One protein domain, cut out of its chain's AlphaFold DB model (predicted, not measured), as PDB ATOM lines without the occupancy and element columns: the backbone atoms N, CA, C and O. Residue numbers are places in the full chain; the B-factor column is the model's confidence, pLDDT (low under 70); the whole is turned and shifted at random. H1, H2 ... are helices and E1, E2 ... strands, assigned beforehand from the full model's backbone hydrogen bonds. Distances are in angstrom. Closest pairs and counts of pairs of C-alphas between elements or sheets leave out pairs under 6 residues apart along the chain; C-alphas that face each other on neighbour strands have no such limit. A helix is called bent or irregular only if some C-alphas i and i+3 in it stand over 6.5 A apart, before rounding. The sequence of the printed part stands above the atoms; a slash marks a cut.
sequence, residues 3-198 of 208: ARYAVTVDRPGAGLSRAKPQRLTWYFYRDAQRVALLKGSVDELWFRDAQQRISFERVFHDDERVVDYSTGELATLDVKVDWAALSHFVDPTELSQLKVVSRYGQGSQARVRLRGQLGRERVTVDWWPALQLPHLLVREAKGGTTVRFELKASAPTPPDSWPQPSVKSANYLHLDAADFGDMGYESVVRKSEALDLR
ATOM      1  N   ALA A   3     125.334 107.261 107.753       97.94
ATOM      2  CA  ALA A   3     124.142 107.946 108.234       97.94
ATOM      3  C   ALA A   3     123.980 109.322 107.585       97.94
ATOM      4  O   ALA A   3     124.939 110.082 107.480       97.94
ATOM      5  N   ARG A   4     122.750 109.661 107.197       98.06
ATOM      6  CA  ARG A   4     122.376 110.979 106.677       98.06
ATOM      7  C   ARG A   4     121.492 111.696 107.685       98.06
ATOM      8  O   ARG A   4     120.424 111.197 108.052       98.06
ATOM      9  N   TYR A   5     121.908 112.895 108.062       97.81
ATOM     10  CA  TYR A   5     121.226 113.755 109.015       97.81
ATOM     11  C   TYR A   5     120.672 114.999 108.335       97.81
ATOM     12  O   TYR A   5     121.370 115.671 107.579       97.81
ATOM     13  N   ALA A   6     119.430 115.345 108.666       97.62
ATOM     14  CA  ALA A   6     118.971 116.717 108.519       97.62
ATOM     15  C   ALA A   6     119.435 117.500 109.748       97.62
ATOM     16  O   ALA A   6     119.156 117.093 110.880       97.62
ATOM     17  N   VAL A   7     120.138 118.604 109.524       93.19
ATOM     18  CA  VAL A   7     120.680 119.450 110.586       93.19
ATOM     19  C   VAL A   7     120.026 120.816 110.517       93.19
ATOM     20  O   VAL A   7     120.027 121.461 109.471       93.19
ATOM     21  N   THR A   8     119.467 121.261 111.636       92.06
ATOM     22  CA  THR A   8     118.915 122.607 111.775       92.06
ATOM     23  C   THR A   8     119.723 123.362 112.813       92.06
ATOM     24  O   THR A   8     119.872 122.887 113.939       92.06
ATOM     25  N   VAL A   9     120.219 124.538 112.440       88.19
ATOM     26  CA  VAL A   9     120.900 125.461 113.347       88.19
ATOM     27  C   VAL A   9     120.031 126.697 113.505       88.19
ATOM     28  O   VAL A   9     119.811 127.449 112.556       88.19
ATOM     29  N   ASP A  10     119.538 126.895 114.715       87.31
ATOM     30  CA  ASP A  10     118.772 128.063 115.111       87.31
ATOM     31  C   ASP A  10     119.645 128.927 116.012       87.31
ATOM     32  O   ASP A  10     120.225 128.434 116.981       87.31
ATOM     33  N   ARG A  11     119.787 130.202 115.666       84.69
ATOM     34  CA  ARG A  11     120.601 131.154 116.419       84.69
ATOM     35  C   ARG A  11     119.690 132.261 116.931       84.69
ATOM     36  O   ARG A  11     118.788 132.677 116.196       84.69
ATOM     37  N   PRO A  12     119.936 132.786 118.144       76.94
ATOM     38  CA  PRO A  12     119.312 134.044 118.528       76.94
ATOM     39  C   PRO A  12     119.677 135.080 117.460       76.94
ATOM     40  O   PRO A  12     120.827 135.143 117.019       76.94
ATOM     41  N   GLY A  13     118.705 135.843 116.975       66.38
ATOM     42  CA  GLY A  13     119.044 136.936 116.075       66.38
ATOM     43  C   GLY A  13     119.525 138.158 116.852       66.38
ATOM     44  O   GLY A  13     119.379 138.240 118.073       66.38
ATOM     45  N   ALA A  14     120.144 139.097 116.143       56.97
ATOM     46  CA  ALA A  14     120.525 140.378 116.718       56.97
ATOM     47  C   ALA A  14     119.269 141.263 116.845       56.97
ATOM     48  O   ALA A  14     118.668 141.641 115.840       56.97
ATOM     49  N   GLY A  15     118.850 141.575 118.077       62.84
ATOM     50  CA  GLY A  15     117.665 142.401 118.360       62.84
ATOM     51  C   GLY A  15     116.333 141.628 118.365       62.84
ATOM     52  O   GLY A  15     116.287 140.458 118.728       62.84
ATOM     53  N   LEU A  16     115.228 142.286 117.983       56.25
ATOM     54  CA  LEU A  16     113.856 141.727 117.998       56.25
ATOM     55  C   LEU A  16     113.566 140.708 116.873       56.25
ATOM     56  O   LEU A  16     112.475 140.145 116.809       56.25
ATOM     57  N   SER A  17     114.517 140.473 115.969       57.50
ATOM     58  CA  SER A  17     114.366 139.579 114.816       57.50
ATOM     59  C   SER A  17     115.097 138.268 115.085       57.50
ATOM     60  O   SER A  17     116.307 138.284 115.272       57.50
ATOM     61  N   ARG A  18     114.395 137.127 115.095       63.47
ATOM     62  CA  ARG A  18     115.032 135.797 115.132       63.47
ATOM     63  C   ARG A  18     115.605 135.490 113.748       63.47
ATOM     64  O   ARG A  18     114.883 135.565 112.754       63.47
ATOM     65  N   ALA A  19     116.886 135.127 113.674       73.81
ATOM     66  CA  ALA A  19     117.489 134.700 112.416       73.81
ATOM     67  C   ALA A  19     116.748 133.466 111.869       73.81
ATOM     68  O   ALA A  19     116.340 132.588 112.632       73.81
ATOM     69  N   LYS A  20     116.558 133.385 110.544       82.75
ATOM     70  CA  LYS A  20     115.944 132.198 109.933       82.75
ATOM     71  C   LYS A  20     116.805 130.962 110.245       82.75
ATOM     72  O   LYS A  20     118.017 131.024 110.024       82.75
ATOM     73  N   PRO A  21     116.213 129.842 110.702       85.00
ATOM     74  CA  PRO A  21     116.967 128.626 110.964       85.00
ATOM     75  C   PRO A  21     117.668 128.127 109.701       85.00
ATOM     76  O   PRO A  21     117.041 127.951 108.654       85.00
ATOM     77  N   GLN A  22     118.965 127.865 109.816       87.50
ATOM     78  CA  GLN A  22     119.761 127.286 108.744       87.50
ATOM     79  C   GLN A  22     119.478 125.785 108.679       87.50
ATOM     80  O   GLN A  22     119.539 125.104 109.702       87.50
ATOM     81  N   ARG A  23     119.176 125.269 107.485       92.94
ATOM     82  CA  ARG A  23     118.947 123.839 107.246       92.94
ATOM     83  C   ARG A  23     120.070 123.282 106.386       92.94
ATOM     84  O   ARG A  23     120.378 123.845 105.343       92.94
ATOM     85  N   LEU A  24     120.660 122.187 106.837       92.38
ATOM     86  CA  LEU A  24     121.807 121.528 106.227       92.38
ATOM     87  C   LEU A  24     121.536 120.024 106.138       92.38
ATOM     88  O   LEU A  24     120.716 119.480 106.881       92.38
ATOM     89  N   THR A  25     122.251 119.349 105.245       95.81
ATOM     90  CA  THR A  25     122.296 117.884 105.202       95.81
ATOM     91  C   THR A  25     123.718 117.454 105.487       95.81
ATOM     92  O   THR A  25     124.620 117.854 104.757       95.81
ATOM     93  N   TRP A  26     123.918 116.675 106.546       95.50
ATOM     94  CA  TRP A  26     125.232 116.155 106.919       95.50
ATOM     95  C   TRP A  26     125.270 114.643 106.750       95.50
ATOM     96  O   TRP A  26     124.261 113.958 106.948       95.50
ATOM     97  N   TYR A  27     126.447 114.126 106.420       96.94
ATOM     98  CA  TYR A  27     126.689 112.699 106.265       96.94
ATOM     99  C   TYR A  27     127.763 112.257 107.240       96.94
ATOM    100  O   TYR A  27     128.828 112.858 107.304       96.94
ATOM    101  N   PHE A  28     127.477 111.212 108.003       96.12
ATOM    102  CA  PHE A  28     128.428 110.588 108.905       96.12
ATOM    103  C   PHE A  28     128.762 109.192 108.401       96.12
ATOM    104  O   PHE A  28     127.871 108.358 108.220       96.12
ATOM    105  N   TYR A  29     130.048 108.934 108.220       96.44
ATOM    106  CA  TYR A  29     130.577 107.643 107.819       96.44
ATOM    107  C   TYR A  29     131.547 107.144 108.873       96.44
ATOM    108  O   TYR A  29     132.343 107.915 109.406       96.44
ATOM    109  N   ARG A  30     131.483 105.847 109.158       95.00
ATOM    110  CA  ARG A  30     132.488 105.166 109.968       95.00
ATOM    111  C   ARG A  30     132.713 103.744 109.491       95.00
ATOM    112  O   ARG A  30     131.756 103.014 109.199       95.00
ATOM    113  N   ASP A  31     133.964 103.342 109.504       95.06
ATOM    114  CA  ASP A  31     134.424 101.966 109.401       95.06
ATOM    115  C   ASP A  31     135.650 101.781 110.317       95.06
ATOM    116  O   ASP A  31     135.894 102.598 111.204       95.06
ATOM    117  N   ALA A  32     136.374 100.671 110.173       93.94
ATOM    118  CA  ALA A  32     137.508 100.361 111.039       93.94
ATOM    119  C   ALA A  32     138.690 101.336 110.883       93.94
ATOM    120  O   ALA A  32     139.456 101.509 111.831       93.94
ATOM    121  N   GLN A  33     138.834 101.950 109.708       95.69
ATOM    122  CA  GLN A  33     140.001 102.737 109.305       95.69
ATOM    123  C   GLN A  33     139.658 104.190 108.997       95.69
ATOM    124  O   GLN A  33     140.563 105.003 108.844       95.69
ATOM    125  N   ARG A  34     138.375 104.540 108.889       95.56
ATOM    126  CA  ARG A  34     137.958 105.887 108.524       95.56
ATOM    127  C   ARG A  34     136.723 106.342 109.279       95.56
ATOM    128  O   ARG A  34     135.733 105.617 109.391       95.56
ATOM    129  N   VAL A  35     136.752 107.597 109.710       95.44
ATOM    130  CA  VAL A  35     135.590 108.326 110.218       95.44
ATOM    131  C   VAL A  35     135.472 109.629 109.446       95.44
ATOM    132  O   VAL A  35     136.394 110.431 109.455       95.44
ATOM    133  N   ALA A  36     134.331 109.878 108.811       95.44
ATOM    134  CA  ALA A  36     134.102 111.115 108.074       95.44
ATOM    135  C   ALA A  36     132.809 111.802 108.517       95.44
ATOM    136  O   ALA A  36     131.791 111.147 108.759       95.44
ATOM    137  N   LEU A  37     132.845 113.130 108.620       94.25
ATOM    138  CA  LEU A  37     131.657 113.968 108.703       94.25
ATOM    139  C   LEU A  37     131.674 114.966 107.546       94.25
ATOM    140  O   LEU A  37     132.461 115.908 107.556       94.25
ATOM    141  N   LEU A  38     130.768 114.775 106.588       94.81
ATOM    142  CA  LEU A  38     130.610 115.689 105.464       94.81
ATOM    143  C   LEU A  38     129.512 116.705 105.781       94.81
ATOM    144  O   LEU A  38     128.366 116.313 106.040       94.81
ATOM    145  N   LYS A  39     129.851 117.998 105.785       89.31
ATOM    146  CA  LYS A  39     128.928 119.098 106.136       89.31
ATOM    147  C   LYS A  39     128.517 119.925 104.918       89.31
ATOM    148  O   LYS A  39     127.617 120.760 105.036       89.31
ATOM    149  N   GLY A  40     129.153 119.689 103.769       86.12
ATOM    150  CA  GLY A  40     128.850 120.308 102.478       86.12
ATOM    151  C   GLY A  40     129.789 121.456 102.105       86.12
ATOM    152  O   GLY A  40     130.201 121.531 100.952       86.12
ATOM    153  N   SER A  41     130.147 122.321 103.060       85.94
ATOM    154  CA  SER A  41     131.161 123.372 102.863       85.94
ATOM    155  C   SER A  41     132.522 122.990 103.443       85.94
ATOM    156  O   SER A  41     133.552 123.277 102.838       85.94
ATOM    157  N   VAL A  42     132.518 122.330 104.604       88.44
ATOM    158  CA  VAL A  42     133.720 121.835 105.274       88.44
ATOM    159  C   VAL A  42     133.514 120.389 105.681       88.44
ATOM    160  O   VAL A  42     132.591 120.099 106.446       88.44
ATOM    161  N   ASP A  43     134.387 119.509 105.218       92.56
ATOM    162  CA  ASP A  43     134.352 118.097 105.575       92.56
ATOM    163  C   ASP A  43     135.523 117.753 106.502       92.56
ATOM    164  O   ASP A  43     136.594 118.357 106.445       92.56
ATOM    165  N   GLU A  44     135.294 116.799 107.401       91.81
ATOM    166  CA  GLU A  44     136.278 116.316 108.372       91.81
ATOM    167  C   GLU A  44     136.468 114.817 108.182       91.81
ATOM    168  O   GLU A  44     135.515 114.052 108.372       91.81
ATOM    169  N   LEU A  45     137.676 114.395 107.818       94.62
ATOM    170  CA  LEU A  45     138.002 113.000 107.560       94.62
ATOM    171  C   LEU A  45     139.147 112.576 108.468       94.62
ATOM    172  O   LEU A  45     140.192 113.202 108.507       94.62
ATOM    173  N   TRP A  46     138.947 111.492 109.195       94.81
ATOM    174  CA  TRP A  46     139.947 110.892 110.060       94.81
ATOM    175  C   TRP A  46     140.285 109.516 109.536       94.81
ATOM    176  O   TRP A  46     139.380 108.749 109.193       94.81
ATOM    177  N   PHE A  47     141.568 109.191 109.541       95.69
ATOM    178  CA  PHE A  47     142.082 107.924 109.054       95.69
ATOM    179  C   PHE A  47     142.881 107.231 110.144       95.69
ATOM    180  O   PHE A  47     143.527 107.879 110.967       95.69
ATOM    181  N   ARG A  48     142.835 105.905 110.135       95.69
ATOM    182  CA  ARG A  48     143.635 105.035 110.984       95.69
ATOM    183  C   ARG A  48     144.271 103.961 110.124       95.69
ATOM    184  O   ARG A  48     143.571 103.163 109.500       95.69
ATOM    185  N   ASP A  49     145.594 103.942 110.104       94.44
ATOM    186  CA  ASP A  49     146.340 102.959 109.326       94.44
ATOM    187  C   ASP A  49     146.500 101.615 110.063       94.44
ATOM    188  O   ASP A  49     146.017 101.409 111.182       94.44
ATOM    189  N   ALA A  50     147.185 100.664 109.422       93.81
ATOM    190  CA  ALA A  50     147.441  99.345 109.998       93.81
ATOM    191  C   ALA A  50     148.278  99.412 111.291       93.81
ATOM    192  O   ALA A  50     148.072  98.608 112.200       93.81
ATOM    193  N   GLN A  51     149.169 100.401 111.408       94.31
ATOM    194  CA  GLN A  51     149.992 100.671 112.590       94.31
ATOM    195  C   GLN A  51     149.233 101.450 113.677       94.31
ATOM    196  O   GLN A  51     149.826 101.832 114.682       94.31
ATOM    197  N   GLN A  52     147.921 101.650 113.510       92.38
ATOM    198  CA  GLN A  52     147.054 102.405 114.415       92.38
ATOM    199  C   GLN A  52     147.407 103.897 114.507       92.38
ATOM    200  O   GLN A  52     146.919 104.574 115.414       92.38
ATOM    201  N   ARG A  53     148.221 104.409 113.580       93.19
ATOM    202  CA  ARG A  53     148.537 105.833 113.484       93.19
ATOM    203  C   ARG A  53     147.340 106.564 112.902       93.19
ATOM    204  O   ARG A  53     146.635 106.025 112.046       93.19
ATOM    205  N   ILE A  54     147.110 107.772 113.399       91.31
ATOM    206  CA  ILE A  54     145.941 108.574 113.052       91.31
ATOM    207  C   ILE A  54     146.391 109.789 112.256       91.31
ATOM    208  O   ILE A  54     147.336 110.469 112.655       91.31
ATOM    209  N   SER A  55     145.706 110.052 111.153       92.62
ATOM    210  CA  SER A  55     145.801 111.305 110.408       92.62
ATOM    211  C   SER A  55     144.417 111.921 110.250       92.62
ATOM    212  O   SER A  55     143.384 111.264 110.444       92.62
ATOM    213  N   PHE A  56     144.399 113.207 109.938       92.06
ATOM    214  CA  PHE A  56     143.189 113.994 109.804       92.06
ATOM    215  C   PHE A  56     143.291 114.892 108.575       92.06
ATOM    216  O   PHE A  56     144.312 115.523 108.356       92.06
ATOM    217  N   GLU A  57     142.220 114.960 107.797       92.50
ATOM    218  CA  GLU A  57     142.070 115.884 106.682       92.50
ATOM    219  C   GLU A  57     140.873 116.795 106.953       92.50
ATOM    220  O   GLU A  57     139.779 116.346 107.336       92.50
ATOM    221  N   ARG A  58     141.061 118.089 106.704       90.88
ATOM    222  CA  ARG A  58     139.987 119.080 106.712       90.88
ATOM    223  C   ARG A  58     139.833 119.657 105.314       90.88
ATOM    224  O   ARG A  58     140.714 120.345 104.813       90.88
ATOM    225  N   VAL A  59     138.693 119.391 104.690       91.69
ATOM    226  CA  VAL A  59     138.414 119.805 103.310       91.69
ATOM    227  C   VAL A  59     137.594 121.085 103.328       91.69
ATOM    228  O   VAL A  59     136.509 121.104 103.902       91.69
ATOM    229  N   PHE A  60     138.065 122.134 102.662       90.69
ATOM    230  CA  PHE A  60     137.368 123.405 102.480       90.69
ATOM    231  C   PHE A  60     136.896 123.521 101.031       90.69
ATOM    232  O   PHE A  60     137.656 123.896 100.141       90.69
ATOM    233  N   HIS A  61     135.627 123.192 100.778       90.81
ATOM    234  CA  HIS A  61     135.090 123.154  99.414       90.81
ATOM    235  C   HIS A  61     135.015 124.521  98.742       90.81
ATOM    236  O   HIS A  61     135.188 124.589  97.530       90.81
ATOM    237  N   ASP A  62     134.762 125.583  99.508       90.00
ATOM    238  CA  ASP A  62     134.647 126.941  98.967       90.00
ATOM    239  C   ASP A  62     136.006 127.506  98.522       90.00
ATOM    240  O   ASP A  62     136.055 128.409  97.694       90.00
ATOM    241  N   ASP A  63     137.101 126.976  99.077       89.19
ATOM    242  CA  ASP A  63     138.470 127.403  98.781       89.19
ATOM    243  C   ASP A  63     139.218 126.379  97.891       89.19
ATOM    244  O   ASP A  63     140.354 126.621  97.493       89.19
ATOM    245  N   GLU A  64     138.595 125.232  97.581       94.12
ATOM    246  CA  GLU A  64     139.220 124.087  96.895       94.12
ATOM    247  C   GLU A  64     140.562 123.688  97.530       94.12
ATOM    248  O   GLU A  64     141.586 123.514  96.854       94.12
ATOM    249  N   ARG A  65     140.558 123.588  98.866       92.50
ATOM    250  CA  ARG A  65     141.720 123.202  99.673       92.50
ATOM    251  C   ARG A  65     141.438 121.995 100.546       92.50
ATOM    252  O   ARG A  65     140.319 121.819 101.033       92.50
ATOM    253  N   VAL A  66     142.477 121.211 100.785       92.81
ATOM    254  CA  VAL A  66     142.534 120.209 101.847       92.81
ATOM    255  C   VAL A  66     143.700 120.569 102.750       92.81
ATOM    256  O   VAL A  66     144.769 120.916 102.261       92.81
ATOM    257  N   VAL A  67     143.465 120.542 104.054       90.44
ATOM    258  CA  VAL A  67     144.525 120.652 105.053       90.44
ATOM    259  C   VAL A  67     144.758 119.273 105.633       90.44
ATOM    260  O   VAL A  67     143.832 118.698 106.220       90.44
ATOM    261  N   ASP A  68     145.983 118.793 105.496       91.44
ATOM    262  CA  ASP A  68     146.408 117.484 105.957       91.44
ATOM    263  C   ASP A  68     147.158 117.614 107.286       91.44
ATOM    264  O   ASP A  68     148.035 118.455 107.466       91.44
ATOM    265  N   TYR A  69     146.774 116.771 108.241       88.81
ATOM    266  CA  TYR A  69     147.391 116.657 109.554       88.81
ATOM    267  C   TYR A  69     147.870 115.218 109.736       88.81
ATOM    268  O   TYR A  69     147.092 114.281 109.963       88.81
ATOM    269  N   SER A  70     149.176 115.035 109.653       90.62
ATOM    270  CA  SER A  70     149.874 113.804 109.983       90.62
ATOM    271  C   SER A  70     149.800 113.491 111.480       90.62
ATOM    272  O   SER A  70     149.525 114.339 112.332       90.62
ATOM    273  N   THR A  71     150.130 112.249 111.836       89.69
ATOM    274  CA  THR A  71     150.217 111.827 113.243       89.69
ATOM    275  C   THR A  71     151.208 112.667 114.055       89.69
ATOM    276  O   THR A  71     150.966 112.921 115.233       89.69
ATOM    277  N   GLY A  72     152.319 113.097 113.445       86.88
ATOM    278  CA  GLY A  72     153.334 113.920 114.109       86.88
ATOM    279  C   GLY A  72     152.853 115.345 114.391       86.88
ATOM    280  O   GLY A  72     153.111 115.885 115.468       86.88
ATOM    281  N   GLU A  73     152.096 115.933 113.463       84.38
ATOM    282  CA  GLU A  73     151.496 117.261 113.644       84.38
ATOM    283  C   GLU A  73     150.398 117.229 114.703       84.38
ATOM    284  O   GLU A  73     150.407 118.058 115.609       84.38
ATOM    285  N   LEU A  74     149.514 116.224 114.668       84.19
ATOM    286  CA  LEU A  74     148.498 116.038 115.709       84.19
ATOM    287  C   LEU A  74     149.133 115.926 117.105       84.19
ATOM    288  O   LEU A  74     148.625 116.515 118.056       84.19
ATOM    289  N   ALA A  75     150.267 115.228 117.230       81.44
ATOM    290  CA  ALA A  75     151.003 115.138 118.489       81.44
ATOM    291  C   ALA A  75     151.625 116.481 118.913       81.44
ATOM    292  O   ALA A  75     151.561 116.837 120.088       81.44
ATOM    293  N   THR A  76     152.192 117.241 117.970       79.25
ATOM    294  CA  THR A  76     152.753 118.582 118.230       79.25
ATOM    295  C   THR A  76     151.680 119.575 118.687       79.25
ATOM    296  O   THR A  76     151.947 120.421 119.537       79.25
ATOM    297  N   LEU A  77     150.452 119.435 118.181       74.50
ATOM    298  CA  LEU A  77     149.281 120.222 118.583       74.50
ATOM    299  C   LEU A  77     148.627 119.732 119.898       74.50
ATOM    300  O   LEU A  77     147.560 120.223 120.261       74.50
ATOM    301  N   ASP A  78     149.227 118.755 120.595       75.56
ATOM    302  CA  ASP A  78     148.678 118.058 121.779       75.56
ATOM    303  C   ASP A  78     147.254 117.498 121.561       75.56
ATOM    304  O   ASP A  78     146.433 117.378 122.476       75.56
ATOM    305  N   VAL A  79     146.939 117.109 120.322       77.38
ATOM    306  CA  VAL A  79     145.655 116.496 119.976       77.38
ATOM    307  C   VAL A  79     145.704 115.010 120.317       77.38
ATOM    308  O   VAL A  79     146.221 114.176 119.571       77.38
ATOM    309  N   LYS A  80     145.107 114.651 121.455       77.56
ATOM    310  CA  LYS A  80     144.932 113.252 121.870       77.56
ATOM    311  C   LYS A  80     143.675 112.673 121.236       77.56
ATOM    312  O   LYS A  80     142.560 113.037 121.604       77.56
ATOM    313  N   VAL A  81     143.856 111.753 120.291       81.12
ATOM    314  CA  VAL A  81     142.737 111.124 119.583       81.12
ATOM    315  C   VAL A  81     142.377 109.784 120.218       81.12
ATOM    316  O   VAL A  81     143.114 108.807 120.099       81.12
ATOM    317  N   ASP A  82     141.198 109.711 120.830       84.44
ATOM    318  CA  ASP A  82     140.545 108.438 121.137       84.44
ATOM    319  C   ASP A  82     139.733 107.979 119.916       84.44
ATOM    320  O   ASP A  82     138.634 108.468 119.646       84.44
ATOM    321  N   TRP A  83     140.276 107.017 119.159       88.31
ATOM    322  CA  TRP A  83     139.610 106.473 117.971       88.31
ATOM    323  C   TRP A  83     138.250 105.834 118.282       88.31
ATOM    324  O   TRP A  83     137.329 105.897 117.460       88.31
ATOM    325  N   ALA A  84     138.108 105.206 119.452       87.62
ATOM    326  CA  ALA A  84     136.857 104.570 119.840       87.62
ATOM    327  C   ALA A  84     135.781 105.634 120.076       87.62
ATOM    328  O   ALA A  84     134.677 105.500 119.542       87.62
ATOM    329  N   ALA A  85     136.108 106.715 120.788       85.31
ATOM    330  CA  ALA A  85     135.203 107.850 120.970       85.31
ATOM    331  C   ALA A  85     134.871 108.531 119.630       85.31
ATOM    332  O   ALA A  85     133.697 108.711 119.303       85.31
ATOM    333  N   LEU A  86     135.887 108.805 118.803       85.75
ATOM    334  CA  LEU A  86     135.756 109.442 117.487       85.75
ATOM    335  C   LEU A  86     134.837 108.666 116.529       85.75
ATOM    336  O   LEU A  86     134.080 109.256 115.755       85.75
ATOM    337  N   SER A  87     134.875 107.333 116.602       89.81
ATOM    338  CA  SER A  87     134.025 106.440 115.805       89.81
ATOM    339  C   SER A  87     132.543 106.508 116.196       89.81
ATOM    340  O   SER A  87     131.685 105.963 115.497       89.81
ATOM    341  N   HIS A  88     132.183 107.184 117.285       89.75
ATOM    342  CA  HIS A  88     130.793 107.408 117.657       89.75
ATOM    343  C   HIS A  88     130.322 108.798 117.229       89.75
ATOM    344  O   HIS A  88     131.059 109.778 117.227       89.75
ATOM    345  N   PHE A  89     129.046 108.898 116.851       90.12
ATOM    346  CA  PHE A  89     128.461 110.202 116.530       90.12
ATOM    347  C   PHE A  89     128.282 111.069 117.788       90.12
ATOM    348  O   PHE A  89     128.409 112.287 117.725       90.12
ATOM    349  N   VAL A  90     127.965 110.434 118.919       89.00
ATOM    350  CA  VAL A  90     127.953 111.043 120.254       89.00
ATOM    351  C   VAL A  90     128.968 110.273 121.083       89.00
ATOM    352  O   VAL A  90     128.878 109.045 121.119       89.00
ATOM    353  N   ASP A  91     129.901 110.972 121.723       85.19
ATOM    354  CA  ASP A  91     130.918 110.355 122.573       85.19
ATOM    355  C   ASP A  91     130.239 109.471 123.648       85.19
ATOM    356  O   ASP A  91     129.322 109.934 124.340       85.19
ATOM    357  N   PRO A  92     130.631 108.191 123.799       87.62
ATOM    358  CA  PRO A  92     130.081 107.315 124.830       87.62
ATOM    359  C   PRO A  92     130.201 107.884 126.253       87.62
ATOM    360  O   PRO A  92     129.300 107.679 127.072       87.62
ATOM    361  N   THR A  93     131.270 108.628 126.553       87.25
ATOM    362  CA  THR A  93     131.483 109.270 127.858       87.25
ATOM    363  C   THR A  93     130.480 110.397 128.098       87.25
ATOM    364  O   THR A  93     129.922 110.495 129.192       87.25
ATOM    365  N   GLU A  94     130.156 111.197 127.079       87.25
ATOM    366  CA  GLU A  94     129.068 112.179 127.126       87.25
ATOM    367  C   GLU A  94     127.715 111.496 127.313       87.25
ATOM    368  O   GLU A  94     126.928 111.890 128.174       87.25
ATOM    369  N   LEU A  95     127.447 110.444 126.533       91.19
ATOM    370  CA  LEU A  95     126.184 109.713 126.577       91.19
ATOM    371  C   LEU A  95     125.927 109.127 127.975       91.19
ATOM    372  O   LEU A  95     124.792 109.161 128.451       91.19
ATOM    373  N   SER A  96     126.983 108.646 128.643       92.88
ATOM    374  CA  SER A  96     126.920 108.073 129.993       92.88
ATOM    375  C   SER A  96     126.583 109.093 131.091       92.88
ATOM    376  O   SER A  96     126.014 108.727 132.118       92.88
ATOM    377  N   GLN A  97     126.873 110.380 130.865       94.00
ATOM    378  CA  GLN A  97     126.526 111.472 131.783       94.00
ATOM    379  C   GLN A  97     125.049 111.886 131.681       94.00
ATOM    380  O   GLN A  97     124.534 112.595 132.552       94.00
ATOM    381  N   LEU A  98     124.345 111.471 130.623       96.25
ATOM    382  CA  LEU A  98     122.937 111.796 130.424       96.25
ATOM    383  C   LEU A  98     122.030 110.826 131.184       96.25
ATOM    384  O   LEU A  98     122.246 109.617 131.225       96.25
ATOM    385  N   LYS A  99     120.935 111.351 131.736       97.81
ATOM    386  CA  LYS A  99     119.945 110.540 132.450       97.81
ATOM    387  C   LYS A  99     118.937 109.955 131.472       97.81
ATOM    388  O   LYS A  99     118.418 110.667 130.610       97.81
ATOM    389  N   VAL A 100     118.608 108.678 131.646       98.00
ATOM    390  CA  VAL A 100     117.494 108.035 130.936       98.00
ATOM    391  C   VAL A 100     116.182 108.664 131.395       98.00
ATOM    392  O   VAL A 100     115.843 108.615 132.573       98.00
ATOM    393  N   VAL A 101     115.447 109.246 130.452       97.75
ATOM    394  CA  VAL A 101     114.118 109.832 130.669       97.75
ATOM    395  C   VAL A 101     113.030 108.836 130.293       97.75
ATOM    396  O   VAL A 101     112.036 108.705 130.999       97.75
ATOM    397  N   SER A 102     113.200 108.130 129.174       96.94
ATOM    398  CA  SER A 102     112.244 107.117 128.728       96.94
ATOM    399  C   SER A 102     112.885 106.099 127.789       96.94
ATOM    400  O   SER A 102     113.956 106.322 127.220       96.94
ATOM    401  N   ARG A 103     112.213 104.961 127.624       97.31
ATOM    402  CA  ARG A 103     112.531 103.922 126.639       97.31
ATOM    403  C   ARG A 103     111.270 103.640 125.838       97.31
ATOM    404  O   ARG A 103     110.184 103.624 126.410       97.31
ATOM    405  N   TYR A 104     111.400 103.460 124.533       93.62
ATOM    406  CA  TYR A 104     110.263 103.206 123.647       93.62
ATOM    407  C   TYR A 104     110.689 102.368 122.440       93.62
ATOM    408  O   TYR A 104     111.873 102.291 122.117       93.62
ATOM    409  N   GLY A 105     109.727 101.725 121.778       92.62
ATOM    410  CA  GLY A 105     110.004 100.705 120.762       92.62
ATOM    411  C   GLY A 105     110.390  99.350 121.371       92.62
ATOM    412  O   GLY A 105     110.443  99.196 122.588       92.62
ATOM    413  N   GLN A 106     110.626  98.356 120.513       89.12
ATOM    414  CA  GLN A 106     110.962  96.979 120.895       89.12
ATOM    415  C   GLN A 106     112.032  96.410 119.956       89.12
ATOM    416  O   GLN A 106     112.148  96.835 118.803       89.12
ATOM    417  N   GLY A 107     112.820  95.449 120.449       91.19
ATOM    418  CA  GLY A 107     113.859  94.770 119.669       91.19
ATOM    419  C   GLY A 107     114.849  95.735 119.006       91.19
ATOM    420  O   GLY A 107     115.342  96.673 119.633       91.19
ATOM    421  N   SER A 108     115.110  95.537 117.714       88.94
ATOM    422  CA  SER A 108     116.028  96.371 116.925       88.94
ATOM    423  C   SER A 108     115.553  97.813 116.725       88.94
ATOM    424  O   SER A 108     116.360  98.656 116.347       88.94
ATOM    425  N   GLN A 109     114.281  98.121 117.000       89.88
ATOM    426  CA  GLN A 109     113.705  99.469 116.919       89.88
ATOM    427  C   GLN A 109     113.668 100.180 118.278       89.88
ATOM    428  O   GLN A 109     113.190 101.313 118.361       89.88
ATOM    429  N   ALA A 110     114.134  99.529 119.348       95.44
ATOM    430  CA  ALA A 110     114.163 100.127 120.673       95.44
ATOM    431  C   ALA A 110     115.039 101.389 120.683       95.44
ATOM    432  O   ALA A 110     116.133 101.422 120.115       95.44
ATOM    433  N   ARG A 111     114.553 102.429 121.356       96.38
ATOM    434  CA  ARG A 111     115.214 103.724 121.520       96.38
ATOM    435  C   ARG A 111     115.182 104.151 122.976       96.38
ATOM    436  O   ARG A 111     114.273 103.800 123.733       96.38
ATOM    437  N   VAL A 112     116.188 104.924 123.364       97.75
ATOM    438  CA  VAL A 112     116.347 105.448 124.722       97.75
ATOM    439  C   VAL A 112     116.441 106.960 124.644       97.75
ATOM    440  O   VAL A 112     117.370 107.489 124.040       97.75
ATOM    441  N   ARG A 113     115.493 107.664 125.263       98.38
ATOM    442  CA  ARG A 113     115.589 109.112 125.425       98.38
ATOM    443  C   ARG A 113     116.469 109.422 126.624       98.38
ATOM    444  O   ARG A 113     116.153 109.038 127.749       98.38
ATOM    445  N   LEU A 114     117.543 110.148 126.369       98.38
ATOM    446  CA  LEU A 114     118.527 110.607 127.332       98.38
ATOM    447  C   LEU A 114     118.489 112.134 127.394       98.38
ATOM    448  O   LEU A 114     118.322 112.796 126.367       98.38
ATOM    449  N   ARG A 115     118.642 112.706 128.586       98.19
ATOM    450  CA  ARG A 115     118.712 114.159 128.768       98.19
ATOM    451  C   ARG A 115     119.650 114.528 129.904       98.19
ATOM    452  O   ARG A 115     119.707 113.845 130.925       98.19
ATOM    453  N   GLY A 116     120.349 115.641 129.748       96.25
ATOM    454  CA  GLY A 116     121.269 116.135 130.759       96.25
ATOM    455  C   GLY A 116     121.893 117.465 130.377       96.25
ATOM    456  O   GLY A 116     121.469 118.125 129.425       96.25
ATOM    457  N   GLN A 117     122.894 117.847 131.155       93.06
ATOM    458  CA  GLN A 117     123.723 119.019 130.928       93.06
ATOM    459  C   GLN A 117     125.148 118.527 130.667       93.06
ATOM    460  O   GLN A 117     125.684 117.786 131.485       93.06
ATOM    461  N   LEU A 118     125.745 118.936 129.550       86.69
ATOM    462  CA  LEU A 118     127.144 118.678 129.217       86.69
ATOM    463  C   LEU A 118     127.850 120.032 129.138       86.69
ATOM    464  O   LEU A 118     127.600 120.833 128.236       86.69
ATOM    465  N   GLY A 119     128.649 120.350 130.158       85.56
ATOM    466  CA  GLY A 119     129.233 121.683 130.317       85.56
ATOM    467  C   GLY A 119     128.168 122.790 130.281       85.56
ATOM    468  O   GLY A 119     127.270 122.855 131.124       85.56
ATOM    469  N   ARG A 120     128.250 123.678 129.282       84.06
ATOM    470  CA  ARG A 120     127.323 124.816 129.102       84.06
ATOM    471  C   ARG A 120     126.126 124.509 128.196       84.06
ATOM    472  O   ARG A 120     125.323 125.411 127.948       84.06
ATOM    473  N   GLU A 121     125.985 123.271 127.733       87.50
ATOM    474  CA  GLU A 121     124.912 122.852 126.834       87.50
ATOM    475  C   GLU A 121     123.906 121.943 127.530       87.50
ATOM    476  O   GLU A 121     124.269 121.002 128.240       87.50
ATOM    477  N   ARG A 122     122.621 122.186 127.281       93.50
ATOM    478  CA  ARG A 122     121.586 121.199 127.572       93.50
ATOM    479  C   ARG A 122     121.478 120.258 126.384       93.50
ATOM    480  O   ARG A 122     121.313 120.702 125.250       93.50
ATOM    481  N   VAL A 123     121.527 118.960 126.654       94.94
ATOM    482  CA  VAL A 123     121.555 117.931 125.616       94.94
ATOM    483  C   VAL A 123     120.384 116.977 125.793       94.94
ATOM    484  O   VAL A 123     120.104 116.509 126.898       94.94
ATOM    485  N   THR A 124     119.682 116.706 124.695       97.62
ATOM    486  CA  THR A 124     118.650 115.666 124.595       97.62
ATOM    487  C   THR A 124     118.986 114.749 123.430       97.62
ATOM    488  O   THR A 124     119.211 115.223 122.317       97.62
ATOM    489  N   VAL A 125     118.994 113.441 123.673       97.38
ATOM    490  CA  VAL A 125     119.324 112.423 122.672       97.38
ATOM    491  C   VAL A 125     118.237 111.363 122.660       97.38
ATOM    492  O   VAL A 125     117.954 110.768 123.692       97.38
ATOM    493  N   ASP A 126     117.651 111.088 121.500       97.75
ATOM    494  CA  ASP A 126     116.959 109.823 121.262       97.75
ATOM    495  C   ASP A 126     117.968 108.840 120.690       97.75
ATOM    496  O   ASP A 126     118.242 108.826 119.487       97.75
ATOM    497  N   TRP A 127     118.568 108.050 121.570       97.75
ATOM    498  CA  TRP A 127     119.604 107.098 121.217       97.75
ATOM    499  C   TRP A 127     118.998 105.832 120.625       97.75
ATOM    500  O   TRP A 127     118.049 105.278 121.182       97.75
ATOM    501  N   TRP A 128     119.568 105.355 119.519       96.81
ATOM    502  CA  TRP A 128     119.203 104.093 118.890       96.81
ATOM    503  C   TRP A 128     120.332 103.069 119.101       96.81
ATOM    504  O   TRP A 128     121.304 103.069 118.341       96.81
ATOM    505  N   PRO A 129     120.230 102.177 120.111       95.06
ATOM    506  CA  PRO A 129     121.323 101.281 120.490       95.06
ATOM    507  C   PRO A 129     121.754 100.329 119.375       95.06
ATOM    508  O   PRO A 129     122.948 100.143 119.178       95.06
ATOM    509  N   ALA A 130     120.799  99.784 118.611       94.06
ATOM    510  CA  ALA A 130     121.084  98.829 117.537       94.06
ATOM    511  C   ALA A 130     121.987  99.409 116.433       94.06
ATOM    512  O   ALA A 130     122.765  98.678 115.832       94.06
ATOM    513  N   LEU A 131     121.901 100.720 116.182       93.94
ATOM    514  CA  LEU A 131     122.743 101.409 115.201       93.94
ATOM    515  C   LEU A 131     123.910 102.165 115.838       93.94
ATOM    516  O   LEU A 131     124.785 102.633 115.114       93.94
ATOM    517  N   GLN A 132     123.923 102.320 117.165       94.81
ATOM    518  CA  GLN A 132     124.827 103.221 117.884       94.81
ATOM    519  C   GLN A 132     124.878 104.617 117.234       94.81
ATOM    520  O   GLN A 132     125.944 105.137 116.881       94.81
ATOM    521  N   LEU A 133     123.692 105.178 117.000       96.06
ATOM    522  CA  LEU A 133     123.484 106.491 116.397       96.06
ATOM    523  C   LEU A 133     122.357 107.220 117.133       96.06
ATOM    524  O   LEU A 133     121.387 106.582 117.562       96.06
ATOM    525  N   PRO A 134     122.412 108.556 117.242       96.88
ATOM    526  CA  PRO A 134     121.239 109.309 117.638       96.88
ATOM    527  C   PRO A 134     120.227 109.279 116.495       96.88
ATOM    528  O   PRO A 134     120.548 109.621 115.355       96.88
ATOM    529  N   HIS A 135     118.991 108.906 116.804       97.19
ATOM    530  CA  HIS A 135     117.867 109.187 115.919       97.19
ATOM    531  C   HIS A 135     117.524 110.682 115.948       97.19
ATOM    532  O   HIS A 135     117.241 111.285 114.915       97.19
ATOM    533  N   LEU A 136     117.611 111.280 117.138       97.81
ATOM    534  CA  LEU A 136     117.520 112.714 117.368       97.81
ATOM    535  C   LEU A 136     118.632 113.131 118.333       97.81
ATOM    536  O   LEU A 136     118.825 112.488 119.361       97.81
ATOM    537  N   LEU A 137     119.319 114.227 118.033       96.19
ATOM    538  CA  LEU A 137     120.197 114.929 118.966       96.19
ATOM    539  C   LEU A 137     119.822 116.408 118.951       96.19
ATOM    540  O   LEU A 137     119.759 117.022 117.889       96.19
ATOM    541  N   VAL A 138     119.570 116.977 120.125       95.94
ATOM    542  CA  VAL A 138     119.343 118.409 120.316       95.94
ATOM    543  C   VAL A 138     120.351 118.914 121.333       95.94
ATOM    544  O   VAL A 138     120.404 118.400 122.451       95.94
ATOM    545  N   ARG A 139     121.132 119.918 120.937       92.69
ATOM    546  CA  ARG A 139     122.061 120.645 121.804       92.69
ATOM    547  C   ARG A 139     121.631 122.102 121.877       92.69
ATOM    548  O   ARG A 139     121.499 122.761 120.848       92.69
ATOM    549  N   GLU A 140     121.400 122.582 123.089       89.81
ATOM    550  CA  GLU A 140     120.993 123.955 123.381       89.81
ATOM    551  C   GLU A 140     122.108 124.633 124.175       89.81
ATOM    552  O   GLU A 140     122.358 124.293 125.335       89.81
ATOM    553  N   ALA A 141     122.785 125.599 123.564       86.62
ATOM    554  CA  ALA A 141     123.799 126.390 124.241       86.62
ATOM    555  C   ALA A 141     123.150 127.458 125.135       86.62
ATOM    556  O   ALA A 141     122.105 128.019 124.801       86.62
ATOM    557  N   LYS A 142     123.822 127.834 126.234       75.75
ATOM    558  CA  LYS A 142     123.379 128.899 127.162       75.75
ATOM    559  C   LYS A 142     123.077 130.250 126.479       75.75
ATOM    560  O   LYS A 142     122.319 131.045 127.018       75.75
ATOM    561  N   GLY A 143     123.631 130.492 125.289       77.38
ATOM    562  CA  GLY A 143     123.357 131.669 124.457       77.38
ATOM    563  C   GLY A 143     122.145 131.543 123.525       77.38
ATOM    564  O   GLY A 143     122.029 132.345 122.616       77.38
ATOM    565  N   GLY A 144     121.285 130.531 123.666       82.12
ATOM    566  CA  GLY A 144     120.063 130.372 122.862       82.12
ATOM    567  C   GLY A 144     120.264 129.740 121.481       82.12
ATOM    568  O   GLY A 144     119.290 129.486 120.777       82.12
ATOM    569  N   THR A 145     121.508 129.445 121.087       84.94
ATOM    570  CA  THR A 145     121.764 128.656 119.874       84.94
ATOM    571  C   THR A 145     121.316 127.219 120.102       84.94
ATOM    572  O   THR A 145     121.717 126.593 121.082       84.94
ATOM    573  N   THR A 146     120.510 126.696 119.183       88.75
ATOM    574  CA  THR A 146     120.030 125.315 119.202       88.75
ATOM    575  C   THR A 146     120.464 124.608 117.931       88.75
ATOM    576  O   THR A 146     120.169 125.061 116.826       88.75
ATOM    577  N   VAL A 147     121.142 123.473 118.084       89.81
ATOM    578  CA  VAL A 147     121.501 122.589 116.973       89.81
ATOM    579  C   VAL A 147     120.716 121.295 117.109       89.81
ATOM    580  O   VAL A 147     120.765 120.628 118.144       89.81
ATOM    581  N   ARG A 148     119.982 120.940 116.056       94.88
ATOM    582  CA  ARG A 148     119.176 119.723 115.985       94.88
ATOM    583  C   ARG A 148     119.659 118.842 114.845       94.88
ATOM    584  O   ARG A 148     119.691 119.294 113.708       94.88
ATOM    585  N   PHE A 149     119.922 117.579 115.147       96.25
ATOM    586  CA  PHE A 149     120.237 116.527 114.187       96.25
ATOM    587  C   PHE A 149     119.114 115.506 114.178       96.25
ATOM    588  O   PHE A 149     118.770 114.962 115.224       96.25
ATOM    589  N   GLU A 150     118.567 115.213 113.008       98.06
ATOM    590  CA  GLU A 150     117.547 114.184 112.840       98.06
ATOM    591  C   GLU A 150     118.012 113.160 111.810       98.06
ATOM    592  O   GLU A 150     118.292 113.511 110.660       98.06
ATOM    593  N   LEU A 151     118.110 111.897 112.226       98.12
ATOM    594  CA  LEU A 151     118.524 110.800 111.361       98.12
ATOM    595  C   LEU A 151     117.443 110.549 110.308       98.12
ATOM    596  O   LEU A 151     116.330 110.138 110.633       98.12
ATOM    597  N   LYS A 152     117.780 110.777 109.037       98.00
ATOM    598  CA  LYS A 152     116.866 110.570 107.906       98.00
ATOM    599  C   LYS A 152     117.058 109.222 107.232       98.00
ATOM    600  O   LYS A 152     116.099 108.683 106.695       98.00
ATOM    601  N   ALA A 153     118.279 108.703 107.228       97.62
ATOM    602  CA  ALA A 153     118.590 107.396 106.670       97.62
ATOM    603  C   ALA A 153     119.906 106.866 107.245       97.62
ATOM    604  O   ALA A 153     120.784 107.648 107.611       97.62
ATOM    605  N   SER A 154     120.053 105.546 107.275       97.00
ATOM    606  CA  SER A 154     121.292 104.856 107.630       97.00
ATOM    607  C   SER A 154     121.460 103.606 106.777       97.00
ATOM    608  O   SER A 154     120.465 102.966 106.441       97.00
ATOM    609  N   ALA A 155     122.700 103.238 106.475       96.25
ATOM    610  CA  ALA A 155     123.032 102.042 105.711       96.25
ATOM    611  C   ALA A 155     124.369 101.446 106.195       96.25
ATOM    612  O   ALA A 155     125.221 102.188 106.691       96.25
ATOM    613  N   PRO A 156     124.601 100.127 106.070       93.88
ATOM    614  CA  PRO A 156     125.893  99.525 106.414       93.88
ATOM    615  C   PRO A 156     127.055 100.131 105.614       93.88
ATOM    616  O   PRO A 156     128.102 100.441 106.188       93.88
ATOM    617  N   THR A 157     126.828 100.382 104.326       90.88
ATOM    618  CA  THR A 157     127.731 101.066 103.395       90.88
ATOM    619  C   THR A 157     127.030 102.287 102.789       90.88
ATOM    620  O   THR A 157     125.802 102.284 102.668       90.88
ATOM    621  N   PRO A 158     127.766 103.363 102.458       90.50
ATOM    622  CA  PRO A 158     127.177 104.542 101.836       90.50
ATOM    623  C   PRO A 158     126.634 104.199 100.436       90.50
ATOM    624  O   PRO A 158     127.382 103.649  99.633       90.50
ATOM    625  N   PRO A 159     125.363 104.513 100.122       93.56
ATOM    626  CA  PRO A 159     124.836 104.380  98.764       93.56
ATOM    627  C   PRO A 159     125.567 105.298  97.775       93.56
ATOM    628  O   PRO A 159     125.968 106.398  98.150       93.56
ATOM    629  N   ASP A 160     125.615 104.924  96.495       91.81
ATOM    630  CA  ASP A 160     126.255 105.733  95.437       91.81
ATOM    631  C   ASP A 160     125.612 107.118  95.254       91.81
ATOM    632  O   ASP A 160     126.252 108.066  94.812       91.81
ATOM    633  N   SER A 161     124.337 107.259  95.637       93.75
ATOM    634  CA  SER A 161     123.621 108.543  95.618       93.75
ATOM    635  C   SER A 161     124.050 109.510  96.725       93.75
ATOM    636  O   SER A 161     123.593 110.655  96.749       93.75
ATOM    637  N   TRP A 162     124.865 109.065  97.684       96.06
ATOM    638  CA  TRP A 162     125.379 109.902  98.764       96.06
ATOM    639  C   TRP A 162     126.787 110.401  98.420       96.06
ATOM    640  O   TRP A 162     127.540 109.695  97.748       96.06
ATOM    641  N   PRO A 163     127.170 111.603  98.888       94.56
ATOM    642  CA  PRO A 163     128.505 112.131  98.648       94.56
ATOM    643  C   PRO A 163     129.555 111.198  99.251       94.56
ATOM    644  O   PRO A 163     129.490 110.855 100.436       94.56
ATOM    645  N   GLN A 164     130.513 110.799  98.421       93.25
ATOM    646  CA  GLN A 164     131.623 109.947  98.824       93.25
ATOM    647  C   GLN A 164     132.769 110.814  99.363       93.25
ATOM    648  O   GLN A 164     133.122 111.805  98.714       93.25
ATOM    649  N   PRO A 165     133.363 110.465 100.522       91.31
ATOM    650  CA  PRO A 165     134.532 111.169 101.040       91.31
ATOM    651  C   PRO A 165     135.668 111.195 100.012       91.31
ATOM    652  O   PRO A 165     135.852 110.226  99.274       91.31
ATOM    653  N   SER A 166     136.416 112.295  99.975       88.75
ATOM    654  CA  SER A 166     137.602 112.508  99.129       88.75
ATOM    655  C   SER A 166     137.370 112.553  97.607       88.75
ATOM    656  O   SER A 166     138.235 113.040  96.893       88.75
ATOM    657  N   VAL A 167     136.213 112.136  97.068       90.56
ATOM    658  CA  VAL A 167     135.974 112.132  95.604       90.56
ATOM    659  C   VAL A 167     135.929 113.545  95.023       90.56
ATOM    660  O   VAL A 167     136.562 113.817  94.007       90.56
ATOM    661  N   LYS A 168     135.197 114.464  95.664       90.00
ATOM    662  CA  LYS A 168     135.103 115.859  95.198       90.00
ATOM    663  C   LYS A 168     136.418 116.621  95.395       90.00
ATOM    664  O   LYS A 168     136.723 117.504  94.604       90.00
ATOM    665  N   SER A 169     137.167 116.291  96.445       91.81
ATOM    666  CA  SER A 169     138.406 116.973  96.820       91.81
ATOM    667  C   SER A 169     139.670 116.325  96.260       91.81
ATOM    668  O   SER A 169     140.749 116.826  96.528       91.81
ATOM    669  N   ALA A 170     139.559 115.264  95.453       92.50
ATOM    670  CA  ALA A 170     140.709 114.538  94.907       92.50
ATOM    671  C   ALA A 170     141.679 115.414  94.090       92.50
ATOM    672  O   ALA A 170     142.843 115.059  93.947       92.50
ATOM    673  N   ASN A 171     141.193 116.537  93.549       92.69
ATOM    674  CA  ASN A 171     141.982 117.486  92.757       92.69
ATOM    675  C   ASN A 171     142.167 118.842  93.459       92.69
ATOM    676  O   ASN A 171     142.580 119.808  92.818       92.69
ATOM    677  N   TYR A 172     141.784 118.958  94.732       94.75
ATOM    678  CA  TYR A 172     142.018 120.183  95.493       94.75
ATOM    679  C   TYR A 172     143.504 120.335  95.793       94.75
ATOM    680  O   TYR A 172     144.257 119.363  95.773       94.75
ATOM    681  N   LEU A 173     143.936 121.563  96.071       92.25
ATOM    682  CA  LEU A 173     145.296 121.766  96.552       92.25
ATOM    683  C   LEU A 173     145.377 121.281  98.005       92.25
ATOM    684  O   LEU A 173     144.606 121.736  98.853       92.25
ATOM    685  N   HIS A 174     146.308 120.368  98.253       92.75
ATOM    686  CA  HIS A 174     146.642 119.862  99.576       92.75
ATOM    687  C   HIS A 174     147.705 120.757 100.216       92.75
ATOM    688  O   HIS A 174     148.670 121.143  99.556       92.75
ATOM    689  N   LEU A 175     147.478 121.111 101.475       89.75
ATOM    690  CA  LEU A 175     148.365 121.913 102.303       89.75
ATOM    691  C   LEU A 175     148.709 121.093 103.543       89.75
ATOM    692  O   LEU A 175     147.798 120.681 104.266       89.75
ATOM    693  N   ASP A 176     149.996 120.901 103.809       86.56
ATOM    694  CA  ASP A 176     150.437 120.297 105.060       86.56
ATOM    695  C   ASP A 176     150.266 121.321 106.191       86.56
ATOM    696  O   ASP A 176     150.599 122.502 106.048       86.56
ATOM    697  N   ALA A 177     149.726 120.898 107.336       81.50
ATOM    698  CA  ALA A 177     149.499 121.802 108.463       81.50
ATOM    699  C   ALA A 177     150.805 122.441 108.984       81.50
ATOM    700  O   ALA A 177     150.780 123.558 109.505       81.50
ATOM    701  N   ALA A 178     151.948 121.772 108.820       76.94
ATOM    702  CA  ALA A 178     153.272 122.299 109.137       76.94
ATOM    703  C   ALA A 178     153.646 123.559 108.331       76.94
ATOM    704  O   ALA A 178     154.392 124.394 108.845       76.94
ATOM    705  N   ASP A 179     153.091 123.748 107.127       74.62
ATOM    706  CA  ASP A 179     153.396 124.892 106.253       74.62
ATOM    707  C   ASP A 179     152.682 126.185 106.690       74.62
ATOM    708  O   ASP A 179     152.957 127.281 106.190       74.62
ATOM    709  N   PHE A 180     151.770 126.099 107.665       70.88
ATOM    710  CA  PHE A 180     150.950 127.233 108.100       70.88
ATOM    711  C   PHE A 180     151.773 128.408 108.636       70.88
ATOM    712  O   PHE A 180     151.360 129.559 108.472       70.88
ATOM    713  N   GLY A 181     152.947 128.134 109.221       55.34
ATOM    714  CA  GLY A 181     153.859 129.153 109.749       55.34
ATOM    715  C   GLY A 181     154.274 130.206 108.715       55.34
ATOM    716  O   GLY A 181     154.432 131.374 109.071       55.34
ATOM    717  N   ASP A 182     154.335 129.826 107.436       60.28
ATOM    718  CA  ASP A 182     154.729 130.705 106.328       60.28
ATOM    719  C   ASP A 182     153.517 131.242 105.527       60.28
ATOM    720  O   ASP A 182     153.664 132.097 104.647       60.28
ATOM    721  N   MET A 183     152.294 130.794 105.852       56.12
ATOM    722  CA  MET A 183     151.067 131.015 105.066       56.12
ATOM    723  C   MET A 183     149.963 131.804 105.798       56.12
ATOM    724  O   MET A 183     148.804 131.791 105.379       56.12
ATOM    725  N   GLY A 184     150.283 132.563 106.856       53.34
ATOM    726  CA  GLY A 184     149.306 133.290 107.703       53.34
ATOM    727  C   GLY A 184     148.385 134.324 107.005       53.34
ATOM    728  O   GLY A 184     147.504 134.936 107.635       53.34
ATOM    729  N   TYR A 185     148.561 134.550 105.701       53.47
ATOM    730  CA  TYR A 185     147.678 135.360 104.858       53.47
ATOM    731  C   TYR A 185     146.552 134.558 104.181       53.47
ATOM    732  O   TYR A 185     145.581 135.175 103.735       53.47
ATOM    733  N   GLU A 186     146.618 133.224 104.132       58.47
ATOM    734  CA  GLU A 186     145.571 132.406 103.520       58.47
ATOM    735  C   GLU A 186     144.313 132.307 104.398       58.47
ATOM    736  O   GLU A 186     144.358 132.095 105.615       58.47
ATOM    737  N   SER A 187     143.142 132.434 103.763       61.97
ATOM    738  CA  SER A 187     141.835 132.336 104.428       61.97
ATOM    739  C   SER A 187     141.637 130.978 105.107       61.97
ATOM    740  O   SER A 187     141.001 130.910 106.159       61.97
ATOM    741  N   VAL A 188     142.184 129.911 104.522       59.47
ATOM    742  CA  VAL A 188     142.061 128.528 104.996       59.47
ATOM    743  C   VAL A 188     142.868 128.280 106.267       59.47
ATOM    744  O   VAL A 188     142.353 127.616 107.164       59.47
ATOM    745  N   VAL A 189     144.052 128.881 106.408       57.69
ATOM    746  CA  VAL A 189     144.860 128.804 107.639       57.69
ATOM    747  C   VAL A 189     144.082 129.416 108.803       57.69
ATOM    748  O   VAL A 189     143.803 128.742 109.791       57.69
ATOM    749  N   ARG A 190     143.541 130.629 108.625       57.31
ATOM    750  CA  ARG A 190     142.723 131.297 109.658       57.31
ATOM    751  C   ARG A 190     141.423 130.556 109.971       57.31
ATOM    752  O   ARG A 190     140.984 130.532 111.119       57.31
ATOM    753  N   LYS A 191     140.770 129.970 108.958       56.00
ATOM    754  CA  LYS A 191     139.565 129.142 109.146       56.00
ATOM    755  C   LYS A 191     139.894 127.849 109.896       56.00
ATOM    756  O   LYS A 191     139.063 127.411 110.685       56.00
ATOM    757  N   SER A 192     141.069 127.268 109.667       55.12
ATOM    758  CA  SER A 192     141.545 126.051 110.332       55.12
ATOM    759  C   SER A 192     141.918 126.319 111.789       55.12
ATOM    760  O   SER A 192     141.380 125.650 112.665       55.12
ATOM    761  N   GLU A 193     142.694 127.371 112.056       51.19
ATOM    762  CA  GLU A 193     143.060 127.821 113.410       51.19
ATOM    763  C   GLU A 193     141.825 128.231 114.236       51.19
ATOM    764  O   GLU A 193     141.684 127.876 115.406       51.19
ATOM    765  N   ALA A 194     140.855 128.927 113.627       43.84
ATOM    766  CA  ALA A 194     139.595 129.273 114.292       43.84
ATOM    767  C   ALA A 194     138.679 128.054 114.529       43.84
ATOM    768  O   ALA A 194     137.788 128.107 115.387       43.84
ATOM    769  N   LEU A 195     138.870 126.961 113.776       46.66
ATOM    770  CA  LEU A 195     138.184 125.686 113.990       46.66
ATOM    771  C   LEU A 195     138.884 124.785 115.018       46.66
ATOM    772  O   LEU A 195     138.222 123.871 115.512       46.66
ATOM    773  N   ASP A 196     140.135 125.050 115.405       42.06
ATOM    774  CA  ASP A 196     140.843 124.282 116.443       42.06
ATOM    775  C   ASP A 196     140.250 124.504 117.845       42.06
ATOM    776  O   ASP A 196     140.206 123.587 118.662       42.06
ATOM    777  N   LEU A 197     139.573 125.636 118.073       35.59
ATOM    778  CA  LEU A 197     138.686 125.847 119.232       35.59
ATOM    779  C   LEU A 197     137.391 125.002 119.183       35.59
ATOM    780  O   LEU A 197     136.591 125.001 120.123       35.59
ATOM    781  N   ARG A 198     137.141 124.303 118.070       39.44
ATOM    782  CA  ARG A 198     135.906 123.574 117.748       39.44
ATOM    783  C   ARG A 198     136.127 122.140 117.269       39.44
ATOM    784  O   ARG A 198     135.177 121.519 116.783       39.44
TER     785      ARG A 198
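AT A GLANCE: This is residues 3 to 198 of the 208 residues of an uncharacterized protein of Limnohabitans sp. B9-3 (UniProt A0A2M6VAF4). Picture one broad, twisted wall of twelve strands, made of two meanders joined side by side where E11 meets E1, with short helices on it; H3 and H5 lie over one face, near its two ends. After E6 the stretch with H1, H2 and H3 runs back along the sheet to E7, while an unnamed stretch, residues 156 to 172, runs from E11 to E12 along the other face. The printed part has 196 residues, with elements in the order E1 to E6, H1 to H3, E7 to E12, H4, H5. The mixed sheet runs E7 E8 E9 E10 E11 E1 E2 E3 E4 E5 E6 E12; the class is mixed, helices and strands. The whole is compact, with a radius of gyration of the C-alphas of 18.1 A and spans of 53 by 50 by 35 A.

IN THESE COORDINATES: Find C-alpha 3 at (124.142, 107.946, 108.234), where E1, residues 3 to 10, begins and runs 21.9 A. Next come E2, 22 to 30, 25.5 A long, E3, 34 to 38, E4, 42 to 48, E5, 54 to 60, and E6, 65 to 69. Then read H1, 71 to 76, H2, 83 to 86, and H3, 92 to 97. E7, 99 to 104, starts the second meander at C-alpha 99 (119.945, 110.540, 132.450); E8, 111 to 118, E9, 121 to 128, E10, 133 to 141, and E11, 146 to 155, 27.1 A long, follow. E10 bends by 70 degrees at residue 136 and E11 by 52 degrees at residue 152. Last are E12, 173 to 176, H4, 177 to 182, and H5, 187 to 196, 14.5 A long, ending at C-alpha 196 (140.843, 124.282, 116.443).

HOW THE PARTS SIT: Look first at E1 to E6 and E7 to E11, two meanders, each strand the antiparallel neighbour of the one before. In the hairpin of E1 and E2, N 5 and O 26 are 2.8 A apart, within hydrogen-bond range. E11 and E1 are antiparallel, with N 8 and O 148 at 2.9 A. Edge strand E12 is parallel to E6, at 25 degrees, with N 175 and O 66 at 2.8 A; E7 is the other edge strand. H1 stands at the sheet's level, at a height of 3.2 A; its closest C-alphas with E5 are those of Thr 71 and Ser 55, 5.3 A. H2 and H4 only graze the sheet. H3 lies over E9 at a height of 8.8 A and runs across the strands, at 66 degrees to E9 on the local plane. On the same face, H5 lies over E5 and E6 at a height of 10.0 A, slantwise, at 43 degrees to E5 on the local plane. H4 and H5 are close but not clearly touching, the closest C-alphas being those of Phe 180 and Val 189, 6.3 A. H1, H3 and H5 have every O i to N i+4 pair within hydrogen-bond range, H4 has 0 of 2 but 2 of 3 O i to N i+3 pairs, and H2 is too short for an O i to N i+4 pair. H4 is irregular, but only just: C-alphas 178 and 181 are 6.9 A apart.

THE WHOLE: The two C-alphas farthest apart are those of Gln 106 and Asp 182, 57.1 A. The printed part has no cut; the long links are E1 to E2 and E11 to E12. Look for pLDDT under 70 at residues 13 to 18 and 181 to 198; the mean of the printed part is 86.6.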